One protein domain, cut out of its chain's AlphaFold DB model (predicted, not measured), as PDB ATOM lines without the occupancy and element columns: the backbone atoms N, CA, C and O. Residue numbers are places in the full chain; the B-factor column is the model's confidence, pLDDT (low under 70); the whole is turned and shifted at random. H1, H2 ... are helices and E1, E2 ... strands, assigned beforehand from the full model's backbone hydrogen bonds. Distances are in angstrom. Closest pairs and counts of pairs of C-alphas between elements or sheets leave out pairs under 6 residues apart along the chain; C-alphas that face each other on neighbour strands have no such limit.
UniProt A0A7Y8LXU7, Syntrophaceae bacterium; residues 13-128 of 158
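What this domain is: This is residues 13 to 128 of the 158 residues of a protein of Syntrophaceae bacterium (UniProt A0A7Y8LXU7). A small sheet of three strands makes one part of this domain and a cluster of three helices makes the other, with H1 as the helix that bridges them, set across E2 and E3 where E2 begins and E3 ends. Within the cluster H2 lies between H1 and H3: it folds back on H1 as a helical hairpin and crosses H3 steeply on its other side. The printed part has 116 residues with three named helices and three named strands, in the order E1 H1 H2 H3 E2 E3; the sheet's order is E1 E2 E3, antiparallel throughout. The class is mixed, helices and strands, with under half of the residues in named elements, 55 of the 116. The whole is compact, with a radius of gyration of the C-alphas of 14.3 A and spans of 38 by 35 by 23 A.

Where its parts are: Begin with the sheet. Find C-alpha 13 at (-18.542, 31.775, 14.260), where E1 begins; this short strand holds residues 13 to 16. E2 holds residues 108 to 114 and measures 19.2 A from first to last C-alpha. E3, residues 120 to 127, measures 20.5 A and ends at C-alpha 127, at (-11.867, 41.600, 22.639). Now look for the helices. H1 holds residues 34 to 44 and is 15.2 A long. H2, the longest helix by residues, starts at C-alpha 52, at (6.590, 32.975, 18.780), and runs 20.1 A to residue 65. H3 holds residues 86 to 96 and is 15.3 A long.

How they stand to each other: Look first at E2, the inner strand, with E1 and E3 as the edge strands. E1 and E2 are antiparallel at 147 degrees between their directions; N 14 and O 112 are 3.0 A apart and N 110 and O 16 are 2.8 A apart, both within hydrogen-bond range. E2 and E3 form a hairpin, antiparallel at 153 degrees, where you find N 111 and O 124 within hydrogen-bond range at 2.7 A. H1 is on the sheet at a height over the sheet of 8.9 A, and the two make two layers, a helix on one face of a sheet. It lies over E2 and, only just, over E3, on which 3 of its C-alphas fall. On the local plane its line stands at 86 degrees to E2, across the strands. The closest C-alphas of H1 and E2 are those of Glu 37 and Ile 108, 5.5 A apart. Walking outward, H1 and H2 touch, with the C-alphas of Thr 36 and Ile 62 closest at 5.7 A; they form a helical hairpin at a shallow tilt of 14 degrees, opposite ways. H2 and H3 touch at Ala 57 and Ala 92, whose C-alphas are the closest at 4.3 A; they run the same way at a steep tilt of 49 degrees. H1 and H3 are close but not clearly touching, with the C-alphas of Leu 39 and Tyr 95 closest at 7.4 A. H2 and H3 are not on the sheet. In H1, H2 and H3 every O i to N i+4 pair is within hydrogen-bond range.

The domain as a whole: The two C-alphas farthest apart are those of Pro 102 and Ser 117, at 42.0 A. The printed part has no cut. The links E1 to H1, H2 to H3 and H3 to E2 are long, with 17, 20 and 11 residues; the link E2 to E3 is tight. In the first of these, look for a short antiparallel pairing of residues 18 to 19 with residues 30 to 31. The mean pLDDT of the printed part is 82.6; it falls under 70 in residues 22 to 30 and 69 to 83.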
ATOM      1  N   GLY A  13     -18.846  31.418  12.877       90.50
ATOM      2  CA  GLY A  13     -18.542  31.775  14.260       90.50
ATOM      3  C   GLY A  13     -19.749  32.301  15.025       90.50
ATOM      4  O   GLY A  13     -20.578  33.018  14.462       90.50
ATOM      5  N   ILE A  14     -19.833  31.952  16.307       89.25
ATOM      6  CA  ILE A  14     -20.762  32.536  17.282       89.25
ATOM      7  C   ILE A  14     -19.929  33.157  18.402       89.25
ATOM      8  O   ILE A  14     -18.997  32.533  18.899       89.25
ATOM      9  N   ILE A  15     -20.263  34.387  18.783       88.56
ATOM     10  CA  ILE A  15     -19.609  35.087  19.891       88.56
ATOM     11  C   ILE A  15     -20.417  34.836  21.166       88.56
ATOM     12  O   ILE A  15     -21.625  35.077  21.173       88.56
ATOM     13  N   SER A  16     -19.755  34.389  22.229       85.06
ATOM     14  CA  SER A  16     -20.344  34.195  23.560       85.06
ATOM     15  C   SER A  16     -19.302  34.342  24.671       85.06
ATOM     16  O   SER A  16     -18.104  34.399  24.422       85.06
ATOM     17  N   ASP A  17     -19.771  34.451  25.906       78.94
ATOM     18  CA  ASP A  17     -18.978  34.426  27.145       78.94
ATOM     19  C   ASP A  17     -18.566  33.003  27.570       78.94
ATOM     20  O   ASP A  17     -17.779  32.816  28.493       78.94
ATOM     21  N   ILE A  18     -19.102  32.000  26.875       78.25
ATOM     22  CA  ILE A  18     -18.942  30.578  27.166       78.25
ATOM     23  C   ILE A  18     -18.334  29.870  25.951       78.25
ATOM     24  O   ILE A  18     -18.721  30.155  24.806       78.25
ATOM     25  N   SER A  19     -17.421  28.928  26.195       72.75
ATOM     26  CA  SER A  19     -16.941  27.987  25.183       72.75
ATOM     27  C   SER A  19     -17.951  26.844  24.991       72.75
ATOM     28  O   SER A  19     -18.489  26.268  25.943       72.75
ATOM     29  N   ILE A  20     -18.269  26.536  23.734       73.38
ATOM     30  CA  ILE A  20     -19.161  25.436  23.362       73.38
ATOM     31  C   ILE A  20     -18.278  24.238  23.026       73.38
ATOM     32  O   ILE A  20     -17.502  24.319  22.083       73.38
ATOM     33  N   GLN A  21     -18.428  23.139  23.774       70.00
ATOM     34  CA  GLN A  21     -17.613  21.915  23.646       70.00
ATOM     35  C   GLN A  21     -16.123  22.070  24.014       70.00
ATOM     36  O   GLN A  21     -15.364  21.127  23.814       70.00
ATOM     37  N   GLY A  22     -15.718  23.196  24.615       61.25
ATOM     38  CA  GLY A  22     -14.391  23.338  25.224       61.25
ATOM     39  C   GLY A  22     -14.253  22.536  26.522       61.25
ATOM     40  O   GLY A  22     -15.253  22.241  27.185       61.25
ATOM     41  N   GLY A  23     -13.023  22.171  26.879       60.28
ATOM     42  CA  GLY A  23     -12.686  21.475  28.121       60.28
ATOM     43  C   GLY A  23     -13.149  20.011  28.212       60.28
ATOM     44  O   GLY A  23     -13.777  19.438  27.323       60.28
ATOM     45  N   VAL A  24     -12.839  19.364  29.341       56.19
ATOM     46  CA  VAL A  24     -13.061  17.915  29.547       56.19
ATOM     47  C   VAL A  24     -14.515  17.574  29.955       56.19
ATOM     48  O   VAL A  24     -14.870  16.398  29.999       56.19
ATOM     49  N   ASN A  25     -15.399  18.554  30.226       51.53
ATOM     50  CA  ASN A  25     -16.722  18.299  30.845       51.53
ATOM     51  C   ASN A  25     -17.900  19.222  30.426       51.53
ATOM     52  O   ASN A  25     -18.676  19.645  31.284       51.53
ATOM     53  N   THR A  26     -18.144  19.516  29.142       54.47
ATOM     54  CA  THR A  26     -19.155  20.543  28.774       54.47
ATOM     55  C   THR A  26     -20.387  20.054  28.007       54.47
ATOM     56  O   THR A  26     -20.654  20.439  26.873       54.47
ATOM     57  N   ASN A  27     -21.284  19.345  28.700       52.72
ATOM     58  CA  ASN A  27     -22.700  19.308  28.287       52.72
ATOM     59  C   ASN A  27     -23.469  20.601  28.665       52.72
ATOM     60  O   ASN A  27     -24.656  20.706  28.362       52.72
ATOM     61  N   SER A  28     -22.823  21.577  29.329       55.12
ATOM     62  CA  SER A  28     -23.454  22.816  29.826       55.12
ATOM     63  C   SER A  28     -22.679  24.115  29.523       55.12
ATOM     64  O   SER A  28     -23.119  25.175  29.967       55.12
ATOM     65  N   GLY A  29     -21.585  24.039  28.752       59.19
ATOM     66  CA  GLY A  29     -20.694  25.168  28.445       59.19
ATOM     67  C   GLY A  29     -19.726  25.526  29.582       59.19
ATOM     68  O   GLY A  29     -20.088  25.389  30.750       59.19
ATOM     69  N   ASP A  30     -18.507  25.953  29.231       68.75
ATOM     70  CA  ASP A  30     -17.481  26.415  30.181       68.75
ATOM     71  C   ASP A  30     -17.297  27.939  30.078       68.75
ATOM     72  O   ASP A  30     -16.913  28.432  29.008       68.75
ATOM     73  N   PRO A  31     -17.665  28.722  31.110       77.69
ATOM     74  CA  PRO A  31     -17.373  30.148  31.150       77.69
ATOM     75  C   PRO A  31     -15.867  30.402  31.158       77.69
ATOM     76  O   PRO A  31     -15.133  29.749  31.890       77.69
ATOM     77  N   LEU A  32     -15.432  31.407  30.402       85.12
ATOM     78  CA  LEU A  32     -14.021  31.781  30.328       85.12
ATOM     79  C   LEU A  32     -13.476  32.200  31.706       85.12
ATOM     80  O   LEU A  32     -14.088  33.028  32.391       85.12
ATOM     81  N   ASP A  33     -12.312  31.683  32.109       89.19
ATOM     82  CA  ASP A  33     -11.706  32.069  33.386       89.19
ATOM     83  C   ASP A  33     -11.173  33.513  33.327       89.19
ATOM     84  O   ASP A  33     -10.519  33.945  32.368       89.19
ATOM     85  N   ILE A  34     -11.385  34.275  34.403       90.81
ATOM     86  CA  ILE A  34     -10.946  35.676  34.498       90.81
ATOM     87  C   ILE A  34      -9.424  35.836  34.324       90.81
ATOM     88  O   ILE A  34      -8.942  36.872  33.857       90.81
ATOM     89  N   LYS A  35      -8.633  34.815  34.672       93.06
ATOM     90  CA  LYS A  35      -7.189  34.786  34.437       93.06
ATOM     91  C   LYS A  35      -6.872  34.645  32.953       93.06
ATOM     92  O   LYS A  35      -5.954  35.320  32.483       93.06
ATOM     93  N   THR A  36      -7.623  33.838  32.211       93.50
ATOM     94  CA  THR A  36      -7.490  33.749  30.751       93.50
ATOM     95  C   THR A  36      -7.784  35.096  30.103       93.50
ATOM     96  O   THR A  36      -6.989  35.572  29.286       93.50
ATOM     97  N   GLU A  37      -8.848  35.777  30.536       93.44
ATOM     98  CA  GLU A  37      -9.153  37.136  30.081       93.44
ATOM     99  C   GLU A  37      -8.012  38.121  30.363       93.44
ATOM    100  O   GLU A  37      -7.642  38.933  29.506       93.44
ATOM    101  N   TYR A  38      -7.421  38.041  31.557       95.00
ATOM    102  CA  TYR A  38      -6.314  38.898  31.960       95.00
ATOM    103  C   TYR A  38      -5.059  38.662  31.113       95.00
ATOM    104  O   TYR A  38      -4.492  39.614  30.568       95.00
ATOM    105  N   LEU A  39      -4.647  37.404  30.938       96.06
ATOM    106  CA  LEU A  39      -3.495  37.049  30.106       96.06
ATOM    107  C   LEU A  39      -3.699  37.486  28.654       96.06
ATOM    108  O   LEU A  39      -2.804  38.085  28.052       96.06
ATOM    109  N   TYR A  40      -4.890  37.256  28.100       95.38
ATOM    110  CA  TYR A  40      -5.194  37.672  26.737       95.38
ATOM    111  C   TYR A  40      -5.213  39.202  26.597       95.38
ATOM    112  O   TYR A  40      -4.715  39.745  25.610       95.38
ATOM    113  N   THR A  41      -5.665  39.929  27.621       94.44
ATOM    114  CA  THR A  41      -5.580  41.399  27.662       94.44
ATOM    115  C   THR A  41      -4.128  41.891  27.670       94.44
ATOM    116  O   THR A  41      -3.784  42.828  26.945       94.44
ATOM    117  N   LEU A  42      -3.241  41.258  28.445       95.44
ATOM    118  CA  LEU A  42      -1.806  41.572  28.427       95.44
ATOM    119  C   LEU A  42      -1.184  41.319  27.048       95.44
ATOM    120  O   LEU A  42      -0.344  42.104  26.603       95.44
ATOM    121  N   PHE A  43      -1.603  40.250  26.369       96.06
ATOM    122  CA  PHE A  43      -1.176  39.934  25.008       96.06
ATOM    123  C   PHE A  43      -1.629  40.994  23.997       96.06
ATOM    124  O   PHE A  43      -0.799  41.522  23.259       96.06
ATOM    125  N   LEU A  44      -2.912  41.373  24.006       93.81
ATOM    126  CA  LEU A  44      -3.449  42.415  23.119       93.81
ATOM    127  C   LEU A  44      -2.761  43.770  23.322       93.81
ATOM    128  O   LEU A  44      -2.521  44.500  22.362       93.81
ATOM    129  N   ASN A  45      -2.384  44.083  24.562       92.94
ATOM    130  CA  ASN A  45      -1.641  45.295  24.903       92.94
ATOM    131  C   ASN A  45      -0.132  45.199  24.595       92.94
ATOM    132  O   ASN A  45       0.613  46.141  24.872       92.94
ATOM    133  N   GLY A  46       0.343  44.075  24.051       94.06
ATOM    134  CA  GLY A  46       1.746  43.863  23.704       94.06
ATOM    135  C   GLY A  46       2.677  43.778  24.914       94.06
ATOM    136  O   GLY A  46       3.868  44.069  24.791       94.06
ATOM    137  N   VAL A  47       2.163  43.416  26.092       95.69
ATOM    138  CA  VAL A  47       2.969  43.224  27.308       95.69
ATOM    139  C   VAL A  47       3.672  41.864  27.269       95.69
ATOM    140  O   VAL A  47       4.871  41.801  27.541       95.69
ATOM    141  N   ILE A  48       2.949  40.816  26.861       96.00
ATOM    142  CA  ILE A  48       3.417  39.422  26.732       96.00
ATOM    143  C   ILE A  48       3.156  38.882  25.313       96.00
ATOM    144  O   ILE A  48       2.443  39.519  24.539       96.00
ATOM    145  N   GLY A  49       3.702  37.711  24.963       94.00
ATOM    146  CA  GLY A  49       3.427  37.052  23.674       94.00
ATOM    147  C   GLY A  49       4.057  37.747  22.461       94.00
ATOM    148  O   GLY A  49       3.522  37.690  21.353       94.00
ATOM    149  N   LYS A  50       5.185  38.437  22.654       94.88
ATOM    150  CA  LYS A  50       5.875  39.230  21.623       94.88
ATOM    151  C   LYS A  50       6.606  38.359  20.612       94.88
ATOM    152  O   LYS A  50       6.676  38.699  19.432       94.88
ATOM    153  N   THR A  51       7.159  37.244  21.074       95.12
ATOM    154  CA  THR A  51       7.869  36.268  20.242       95.12
ATOM    155  C   THR A  51       7.010  35.030  20.020       95.12
ATOM    156  O   THR A  51       6.066  34.781  20.767       95.12
ATOM    157  N   ASP A  52       7.331  34.221  19.013       91.69
ATOM    158  CA  ASP A  52       6.590  32.975  18.780       91.69
ATOM    159  C   ASP A  52       6.751  31.986  19.945       91.69
ATOM    160  O   ASP A  52       5.792  31.313  20.310       91.69
ATOM    161  N   TYR A  53       7.911  31.992  20.611       91.12
ATOM    162  CA  TYR A  53       8.139  31.259  21.860       91.12
ATOM    163  C   TYR A  53       7.169  31.691  22.967       91.12
ATOM    164  O   TYR A  53       6.528  30.847  23.594       91.12
ATOM    165  N   GLU A  54       7.014  33.000  23.175       94.19
ATOM    166  CA  GLU A  54       6.090  33.539  24.179       94.19
ATOM    167  C   GLU A  54       4.625  33.253  23.828       94.19
ATOM    168  O   GLU A  54       3.835  32.960  24.721       94.19
ATOM    169  N   LYS A  55       4.246  33.290  22.542       93.44
ATOM    170  CA  LYS A  55       2.878  32.954  22.102       93.44
ATOM    171  C   LYS A  55       2.538  31.490  22.364       93.44
ATOM    172  O   LYS A  55       1.430  31.198  22.801       93.44
ATOM    173  N   ILE A  56       3.483  30.575  22.134       90.31
ATOM    174  CA  ILE A  56       3.298  29.151  22.446       90.31
ATOM    175  C   ILE A  56       3.146  28.964  23.959       90.31
ATOM    176  O   ILE A  56       2.217  28.291  24.399       90.31
ATOM    177  N   ALA A  57       4.016  29.589  24.760       92.19
ATOM    178  CA  ALA A  57       3.927  29.526  26.218       92.19
ATOM    179  C   ALA A  57       2.593  30.084  26.744       92.19
ATOM    180  O   ALA A  57       1.969  29.480  27.615       92.19
ATOM    181  N   LEU A  58       2.126  31.199  26.176       94.12
ATOM    182  CA  LEU A  58       0.824  31.792  26.481       94.12
ATOM    183  C   LEU A  58      -0.324  30.832  26.151       94.12
ATOM    184  O   LEU A  58      -1.196  30.627  26.991       94.12
ATOM    185  N   GLN A  59      -0.308  30.209  24.970       90.06
ATOM    186  CA  GLN A  59      -1.331  29.240  24.574       90.06
ATOM    187  C   GLN A  59      -1.397  28.052  25.544       90.06
ATOM    188  O   GLN A  59      -2.486  27.647  25.943       90.06
ATOM    189  N   LEU A  60      -0.242  27.516  25.956       88.50
ATOM    190  CA  LEU A  60      -0.169  26.422  26.930       88.50
ATOM    191  C   LEU A  60      -0.706  26.832  28.305       88.50
ATOM    192  O   LEU A  60      -1.382  26.039  28.956       88.50
ATOM    193  N   ALA A  61      -0.407  28.055  28.749       90.38
ATOM    194  CA  ALA A  61      -0.920  28.577  30.010       90.38
ATOM    195  C   ALA A  61      -2.449  28.702  29.980       90.38
ATOM    196  O   ALA A  61      -3.100  28.236  30.909       90.38
ATOM    197  N   ILE A  62      -3.012  29.259  28.901       89.81
ATOM    198  CA  ILE A  62      -4.466  29.384  28.710       89.81
ATOM    199  C   ILE A  62      -5.126  28.006  28.718       89.81
ATOM    200  O   ILE A  62      -6.031  27.773  29.504       89.81
ATOM    201  N   TRP A  63      -4.623  27.054  27.932       85.88
ATOM    202  CA  TRP A  63      -5.172  25.695  27.924       85.88
ATOM    203  C   TRP A  63      -5.137  25.009  29.288       85.88
ATOM    204  O   TRP A  63      -6.019  24.220  29.601       85.88
ATOM    205  N   ARG A  64      -4.134  25.303  30.122       84.00
ATOM    206  CA  ARG A  64      -4.110  24.785  31.492       84.00
ATOM    207  C   ARG A  64      -5.182  25.417  32.371       84.00
ATOM    208  O   ARG A  64      -5.750  24.709  33.192       84.00
ATOM    209  N   ILE A  65      -5.391  26.726  32.249       86.50
ATOM    210  CA  ILE A  65      -6.401  27.453  33.024       86.50
ATOM    211  C   ILE A  65      -7.796  26.930  32.679       86.50
ATOM    212  O   ILE A  65      -8.563  26.636  33.583       86.50
ATOM    213  N   GLU A  66      -8.063  26.735  31.389       82.19
ATOM    214  CA  GLU A  66      -9.340  26.243  30.853       82.19
ATOM    215  C   GLU A  66      -9.482  24.707  30.931       82.19
ATOM    216  O   GLU A  66     -10.322  24.119  30.261       82.19
ATOM    217  N   GLU A  67      -8.613  24.026  31.690       79.25
ATOM    218  CA  GLU A  67      -8.635  22.565  31.874       79.25
ATOM    219  C   GLU A  67      -8.706  21.748  30.559       79.25
ATOM    220  O   GLU A  67      -9.200  20.623  30.521       79.25
ATOM    221  N   GLU A  68      -8.140  22.272  29.469       74.62
ATOM    222  CA  GLU A  68      -8.113  21.647  28.132       74.62
ATOM    223  C   GLU A  68      -7.129  20.463  28.046       74.62
ATOM    224  O   GLU A  68      -7.032  19.730  27.053       74.62
ATOM    225  N   PHE A  69      -6.365  20.267  29.117       68.62
ATOM    226  CA  PHE A  69      -5.568  19.083  29.365       68.62
ATOM    227  C   PHE A  69      -6.363  18.144  30.276       68.62
ATOM    228  O   PHE A  69      -6.722  18.516  31.386       68.62
ATOM    229  N   GLY A  70      -6.523  16.874  29.898       57.59
ATOM    230  CA  GLY A  70      -7.055  15.821  30.787       57.59
ATOM    231  C   GLY A  70      -6.269  15.575  32.099       57.59
ATOM    232  O   GLY A  70      -6.624  14.680  32.856       57.59
ATOM    233  N   ASP A  71      -5.195  16.334  32.362       62.72
ATOM    234  CA  ASP A  71      -4.486  16.440  33.638       62.72
ATOM    235  C   ASP A  71      -4.117  17.925  33.849       62.72
ATOM    236  O   ASP A  71      -3.182  18.417  33.203       62.72
ATOM    237  N   PRO A  72      -4.806  18.640  34.755       57.56
ATOM    238  CA  PRO A  72      -4.606  20.073  34.999       57.56
ATOM    239  C   PRO A  72      -3.231  20.409  35.613       57.56
ATOM    240  O   PRO A  72      -2.847  21.579  35.724       57.56
ATOM    241  N   ASN A  73      -2.448  19.398  36.006       59.03
ATOM    242  CA  ASN A  73      -1.115  19.578  36.582       59.03
ATOM    243  C   ASN A  73       0.029  19.427  35.569       59.03
ATOM    244  O   ASN A  73       1.174  19.728  35.910       59.03
ATOM    245  N   ALA A  74      -0.246  19.003  34.333       59.72
ATOM    246  CA  ALA A  74       0.790  18.643  33.371       59.72
ATOM    247  C   ALA A  74       0.962  19.687  32.252       59.72
ATOM    248  O   ALA A  74       0.446  19.516  31.149       59.72
ATOM    249  N   ILE A  75       1.788  20.718  32.476       61.19
ATOM    250  CA  ILE A  75       2.393  21.454  31.350       61.19
ATOM    251  C   ILE A  75       3.563  20.615  30.819       61.19
ATOM    252  O   ILE A  75       4.538  20.377  31.526       61.19
ATOM    253  N   GLY A  76       3.471  20.152  29.570       56.78
ATOM    254  CA  GLY A  76       4.624  19.671  28.796       56.78
ATOM    255  C   GLY A  76       4.883  18.158  28.756       56.78
ATOM    256  O   GLY A  76       5.346  17.679  27.725       56.78
ATOM    257  N   PHE A  77       4.547  17.367  29.782       48.41
ATOM    258  CA  PHE A  77       5.005  15.961  29.822       48.41
ATOM    259  C   PHE A  77       3.988  14.897  29.370       48.41
ATOM    260  O   PHE A  77       4.394  13.941  28.715       48.41
ATOM    261  N   ASN A  78       2.685  15.057  29.634       50.19
ATOM    262  CA  ASN A  78       1.675  14.025  29.313       50.19
ATOM    263  C   ASN A  78       0.910  14.240  27.991       50.19
ATOM    264  O   ASN A  78       0.174  13.354  27.567       50.19
ATOM    265  N   TYR A  79       1.108  15.373  27.304       55.12
ATOM    266  CA  TYR A  79       0.318  15.766  26.120       55.12
ATOM    267  C   TYR A  79       1.093  15.762  24.792       55.12
ATOM    268  O   TYR A  79       0.694  16.422  23.839       55.12
ATOM    269  N   GLY A  80       2.206  15.022  24.705       52.50
ATOM    270  CA  GLY A  80       2.983  14.884  23.459       52.50
ATOM    271  C   GLY A  80       3.926  16.054  23.147       52.50
ATOM    272  O   GLY A  80       4.528  16.091  22.077       52.50
ATOM    273  N   TYR A  81       4.110  16.979  24.093       58.34
ATOM    274  CA  TYR A  81       5.016  18.127  23.982       58.34
ATOM    275  C   TYR A  81       6.438  17.842  24.488       58.34
ATOM    276  O   TYR A  81       7.171  18.772  24.815       58.34
ATOM    277  N   SER A  82       6.879  16.579  24.480       56.41
ATOM    278  CA  SER A  82       8.230  16.144  24.889       56.41
ATOM    279  C   SER A  82       9.382  16.744  24.058       56.41
ATOM    280  O   SER A  82      10.540  16.404  24.276       56.41
ATOM    281  N   PHE A  83       9.066  17.614  23.096       65.62
ATOM    282  CA  PHE A  83       9.999  18.312  22.213       65.62
ATOM    283  C   PHE A  83       9.994  19.836  22.400       65.62
ATOM    284  O   PHE A  83      10.737  20.524  21.700       65.62
ATOM    285  N   LEU A  84       9.153  20.386  23.286       78.50
ATOM    286  CA  LEU A  84       9.206  21.815  23.579       78.50
ATOM    287  C   LEU A  84      10.423  22.116  24.464       78.50
ATOM    288  O   LEU A  84      10.652  21.389  25.429       78.50
ATOM    289  N   PRO A  85      11.191  23.175  24.164       84.94
ATOM    290  CA  PRO A  85      12.272  23.618  25.033       84.94
ATOM    291  C   PRO A  85      11.780  23.936  26.449       84.94
ATOM    292  O   PRO A  85      10.695  24.503  26.622       84.94
ATOM    293  N   ASP A  86      12.604  23.627  27.451       85.06
ATOM    294  CA  ASP A  86      12.302  23.863  28.870       85.06
ATOM    295  C   ASP A  86      11.970  25.336  29.159       85.06
ATOM    296  O   ASP A  86      11.182  25.631  30.062       85.06
ATOM    297  N   GLU A  87      12.508  26.277  28.370       89.00
ATOM    298  CA  GLU A  87      12.194  27.699  28.520       89.00
ATOM    299  C   GLU A  87      10.718  28.004  28.224       89.00
ATOM    300  O   GLU A  87      10.118  28.822  28.918       89.00
ATOM    301  N   ILE A  88      10.102  27.324  27.246       89.69
ATOM    302  CA  ILE A  88       8.673  27.495  26.932       89.69
ATOM    303  C   ILE A  88       7.820  26.971  28.085       89.69
ATOM    304  O   ILE A  88       6.856  27.621  28.486       89.69
ATOM    305  N   ILE A  89       8.175  25.804  28.627       86.44
ATOM    306  CA  ILE A  89       7.451  25.180  29.740       86.44
ATOM    307  C   ILE A  89       7.552  26.061  30.989       86.44
ATOM    308  O   ILE A  89       6.554  26.284  31.676       86.44
ATOM    309  N   THR A  90       8.741  26.593  31.269       90.31
ATOM    310  CA  THR A  90       8.974  27.511  32.390       90.31
ATOM    311  C   THR A  90       8.132  28.773  32.233       90.31
ATOM    312  O   THR A  90       7.359  29.108  33.127       90.31
ATOM    313  N   LEU A  91       8.172  29.402  31.057       93.62
ATOM    314  CA  LEU A  91       7.403  30.611  30.783       93.62
ATOM    315  C   LEU A  91       5.883  30.380  30.846       93.62
ATOM    316  O   LEU A  91       5.144  31.229  31.339       93.62
ATOM    317  N   ALA A  92       5.398  29.224  30.387       91.50
ATOM    318  CA  ALA A  92       3.987  28.868  30.501       91.50
ATOM    319  C   ALA A  92       3.554  28.731  31.973       91.50
ATOM    320  O   ALA A  92       2.468  29.180  32.344       91.50
ATOM    321  N   ASN A  93       4.408  28.154  32.829       89.56
ATOM    322  CA  ASN A  93       4.167  28.111  34.274       89.56
ATOM    323  C   ASN A  93       4.185  29.514  34.900       89.56
ATOM    324  O   ASN A  93       3.342  29.793  35.754       89.56
ATOM    325  N   ASP A  94       5.078  30.399  34.454       93.81
ATOM    326  CA  ASP A  94       5.122  31.790  34.918       93.81
ATOM    327  C   ASP A  94       3.824  32.533  34.574       93.81
ATOM    328  O   ASP A  94       3.234  33.175  35.443       93.81
ATOM    329  N   TYR A  95       3.319  32.396  33.342       95.06
ATOM    330  CA  TYR A  95       2.033  32.975  32.940       95.06
ATOM    331  C   TYR A  95       0.855  32.400  33.732       95.06
ATOM    332  O   TYR A  95       0.011  33.160  34.204       95.06
ATOM    333  N   TYR A  96       0.815  31.083  33.946       91.75
ATOM    334  CA  TYR A  96      -0.201  30.443  34.791       91.75
ATOM    335  C   TYR A  96      -0.182  30.971  36.241       91.75
ATOM    336  O   TYR A  96      -1.232  31.112  36.881       91.75
ATOM    337  N   GLY A  97       1.010  31.285  36.758       91.81
ATOM    338  CA  GLY A  97       1.236  31.830  38.096       91.81
ATOM    339  C   GLY A  97       0.919  33.321  38.257       91.81
ATOM    340  O   GLY A  97       0.909  33.810  39.390       91.81
ATOM    341  N   LEU A  98       0.638  34.053  37.173       94.25
ATOM    342  CA  LEU A  98       0.276  35.467  37.262       94.25
ATOM    343  C   LEU A  98      -1.032  35.655  38.041       94.25
ATOM    344  O   LEU A  98      -2.020  34.938  37.863       94.25
ATOM    345  N   SER A  99      -1.024  36.651  38.928       94.50
ATOM    346  CA  SER A  99      -2.196  37.043  39.710       94.50
ATOM    347  C   SER A  99      -3.016  38.080  38.954       94.50
ATOM    348  O   SER A  99      -2.465  39.036  38.408       94.50
ATOM    349  N   VAL A 100      -4.335  37.910  38.968       95.38
ATOM    350  CA  VAL A 100      -5.273  38.878  38.398       95.38
ATOM    351  C   VAL A 100      -5.446  40.040  39.386       95.38
ATOM    352  O   VAL A 100      -5.691  39.787  40.570       95.38
ATOM    353  N   PRO A 101      -5.307  41.307  38.953       94.62
ATOM    354  CA  PRO A 101      -5.611  42.460  39.796       94.62
ATOM    355  C   PRO A 101      -7.059  42.415  40.314       94.62
ATOM    356  O   PRO A 101      -7.959  42.046  39.560       94.62
ATOM    357  N   PRO A 102      -7.324  42.808  41.572       91.44
ATOM    358  CA  PRO A 102      -8.659  42.699  42.171       91.44
ATOM    359  C   PRO A 102      -9.712  43.604  41.511       91.44
ATOM    360  O   PRO A 102     -10.906  43.384  41.684       91.44
ATOM    361  N   ASP A 103      -9.278  44.632  40.787       92.06
ATOM    362  CA  ASP A 103     -10.089  45.599  40.049       92.06
ATOM    363  C   ASP A 103     -10.127  45.326  38.537       92.06
ATOM    364  O   ASP A 103     -10.687  46.121  37.780       92.06
ATOM    365  N   PHE A 104      -9.539  44.215  38.082       91.06
ATOM    366  CA  PHE A 104      -9.585  43.834  36.679       91.06
ATOM    367  C   PHE A 104     -11.018  43.491  36.263       91.06
ATOM    368  O   PHE A 104     -11.684  42.657  36.877       91.06
ATOM    369  N   ILE A 105     -11.477  44.133  35.191       85.44
ATOM    370  CA  ILE A 105     -12.754  43.834  34.550       85.44
ATOM    371  C   ILE A 105     -12.446  43.237  33.184       85.44
ATOM    372  O   ILE A 105     -11.840  43.892  32.331       85.44
ATOM    373  N   GLY A 106     -12.875  41.992  33.016       81.88
ATOM    374  CA  GLY A 106     -12.807  41.254  31.769       81.88
ATOM    375  C   GLY A 106     -13.629  41.901  30.654       81.88
ATOM    376  O   GLY A 106     -14.678  42.504  30.887       81.88
ATOM    377  N   ASN A 107     -13.118  41.817  29.432       87.75
ATOM    378  CA  ASN A 107     -13.797  42.260  28.211       87.75
ATOM    379  C   ASN A 107     -13.360  41.387  27.021       87.75
ATOM    380  O   ASN A 107     -13.202  41.853  25.884       87.75
ATOM    381  N   ILE A 108     -13.071  40.122  27.322       91.19
ATOM    382  CA  ILE A 108     -12.709  39.112  26.343       91.19
ATOM    383  C   ILE A 108     -13.894  38.163  26.199       91.19
ATOM    384  O   ILE A 108     -14.533  37.784  27.172       91.19
ATOM    385  N   MET A 109     -14.207  37.807  24.960       89.31
ATOM    386  CA  MET A 109     -15.247  36.842  24.628       89.31
ATOM    387  C   MET A 109     -14.658  35.693  23.822       89.31
ATOM    388  O   MET A 109     -13.604  35.818  23.188       89.31
ATOM    389  N   VAL A 110     -15.384  34.585  23.814       89.75
ATOM    390  CA  VAL A 110     -15.078  33.396  23.037       89.75
ATOM    391  C   VAL A 110     -15.785  33.486  21.686       89.75
ATOM    392  O   VAL A 110     -16.999  33.669  21.589       89.75
ATOM    393  N   LEU A 111     -15.012  33.353  20.615       91.25
ATOM    394  CA  LEU A 111     -15.493  33.114  19.264       91.25
ATOM    395  C   LEU A 111     -15.478  31.604  19.018       91.25
ATOM    396  O   LEU A 111     -14.448  31.028  18.662       91.25
ATOM    397  N   ASN A 112     -16.641  30.985  19.199       89.81
ATOM    398  CA  ASN A 112     -16.862  29.569  18.946       89.81
ATOM    399  C   ASN A 112     -16.926  29.331  17.441       89.81
ATOM    400  O   ASN A 112     -17.867  29.779  16.775       89.81
ATOM    401  N   LEU A 113     -15.915  28.653  16.907       90.94
ATOM    402  CA  LEU A 113     -15.795  28.372  15.483       90.94
ATOM    403  C   LEU A 113     -16.399  27.010  15.150       90.94
ATOM    404  O   LEU A 113     -16.233  26.042  15.886       90.94
ATOM    405  N   TYR A 114     -17.067  26.922  14.003       90.50
ATOM    406  CA  TYR A 114     -17.603  25.663  13.500       90.50
ATOM    407  C   TYR A 114     -17.547  25.580  11.975       90.50
ATOM    408  O   TYR A 114     -17.599  26.578  11.249       90.50
ATOM    409  N   THR A 115     -17.422  24.356  11.472       89.94
ATOM    410  CA  THR A 115     -17.397  24.065  10.037       89.94
ATOM    411  C   THR A 115     -18.781  24.257   9.408       89.94
ATOM    412  O   THR A 115     -19.802  24.370  10.085       89.94
ATOM    413  N   SER A 116     -18.861  24.230   8.077       88.81
ATOM    414  CA  SER A 116     -20.146  24.245   7.358       88.81
ATOM    415  C   SER A 116     -21.049  23.045   7.677       88.81
ATOM    416  O   SER A 116     -22.261  23.138   7.499       88.81
ATOM    417  N   SER A 117     -20.483  21.942   8.178       89.38
ATOM    418  CA  SER A 117     -21.232  20.774   8.649       89.38
ATOM    419  C   SER A 117     -21.680  20.883  10.111       89.38
ATOM    420  O   SER A 117     -22.306  19.949  10.606       89.38
ATOM    421  N   GLY A 118     -21.358  21.981  10.805       85.19
ATOM    422  CA  GLY A 118     -21.735  22.213  12.202       85.19
ATOM    423  C   GLY A 118     -20.815  21.567  13.240       85.19
ATOM    424  O   GLY A 118     -21.191  21.515  14.406       85.19
ATOM    425  N   ALA A 119     -19.641  21.061  12.845       86.12
ATOM    426  CA  ALA A 119     -18.659  20.531  13.793       86.12
ATOM    427  C   ALA A 119     -17.847  21.681  14.401       86.12
ATOM    428  O   ALA A 119     -17.339  22.512  13.643       86.12
ATOM    429  N   TYR A 120     -17.734  21.724  15.729       85.50
ATOM    430  CA  TYR A 120     -16.924  22.721  16.427       85.50
ATOM    431  C   TYR A 120     -15.428  22.457  16.232       85.50
ATOM    432  O   TYR A 120     -14.996  21.335  15.955       85.50
ATOM    433  N   VAL A 121     -14.659  23.540  16.273       87.38
ATOM    434  CA  VAL A 121     -13.198  23.541  16.205       87.38
ATOM    435  C   VAL A 121     -12.659  24.532  17.226       87.38
ATOM    436  O   VAL A 121     -13.412  25.357  17.744       87.38
ATOM    437  N   GLN A 122     -11.335  24.526  17.403       85.50
ATOM    438  CA  GLN A 122     -10.655  25.345  18.396       85.50
ATOM    439  C   GLN A 122     -11.134  26.805  18.376       85.50
ATOM    440  O   GLN A 122     -10.864  27.572  17.439       85.50
ATOM    441  N   SER A 123     -11.800  27.180  19.464       88.38
ATOM    442  CA  SER A 123     -12.314  28.525  19.688       88.38
ATOM    443  C   SER A 123     -11.201  29.568  19.734       88.38
ATOM    444  O   SER A 123     -10.054  29.281  20.082       88.38
ATOM    445  N   GLN A 124     -11.544  30.799  19.367       90.31
ATOM    446  CA  GLN A 124     -10.627  31.937  19.395       90.31
ATOM    447  C   GLN A 124     -11.087  32.950  20.436       90.31
ATOM    448  O   GLN A 124     -12.282  33.124  20.646       90.31
ATOM    449  N   LEU A 125     -10.150  33.649  21.066       91.50
ATOM    450  CA  LEU A 125     -10.479  34.754  21.962       91.50
ATOM    451  C   LEU A 125     -10.539  36.056  21.169       91.50
ATOM    452  O   LEU A 125      -9.729  36.288  20.271       91.50
ATOM    453  N   ILE A 126     -11.504  36.907  21.498       90.56
ATOM    454  CA  ILE A 126     -11.659  38.231  20.900       90.56
ATOM    455  C   ILE A 126     -11.900  39.262  21.994       90.56
ATOM    456  O   ILE A 126     -12.541  38.971  22.997       90.56
ATOM    457  N   SER A 127     -11.424  40.489  21.798       89.06
ATOM    458  CA  SER A 127     -11.867  41.600  22.639       89.06
ATOM    459  C   SER A 127     -13.127  42.208  22.048       89.06
ATOM    460  O   SER A 127     -13.174  42.509  20.850       89.06
ATOM    461  N   THR A 128     -14.148  42.410  22.877       80.06
ATOM    462  CA  THR A 128     -15.320  43.163  22.443       80.06
ATOM    463  C   THR A 128     -15.048  44.659  22.471       80.06
ATOM    464  O   THR A 128     -14.495  45.169  23.443       80.06
TER     465      THR A 128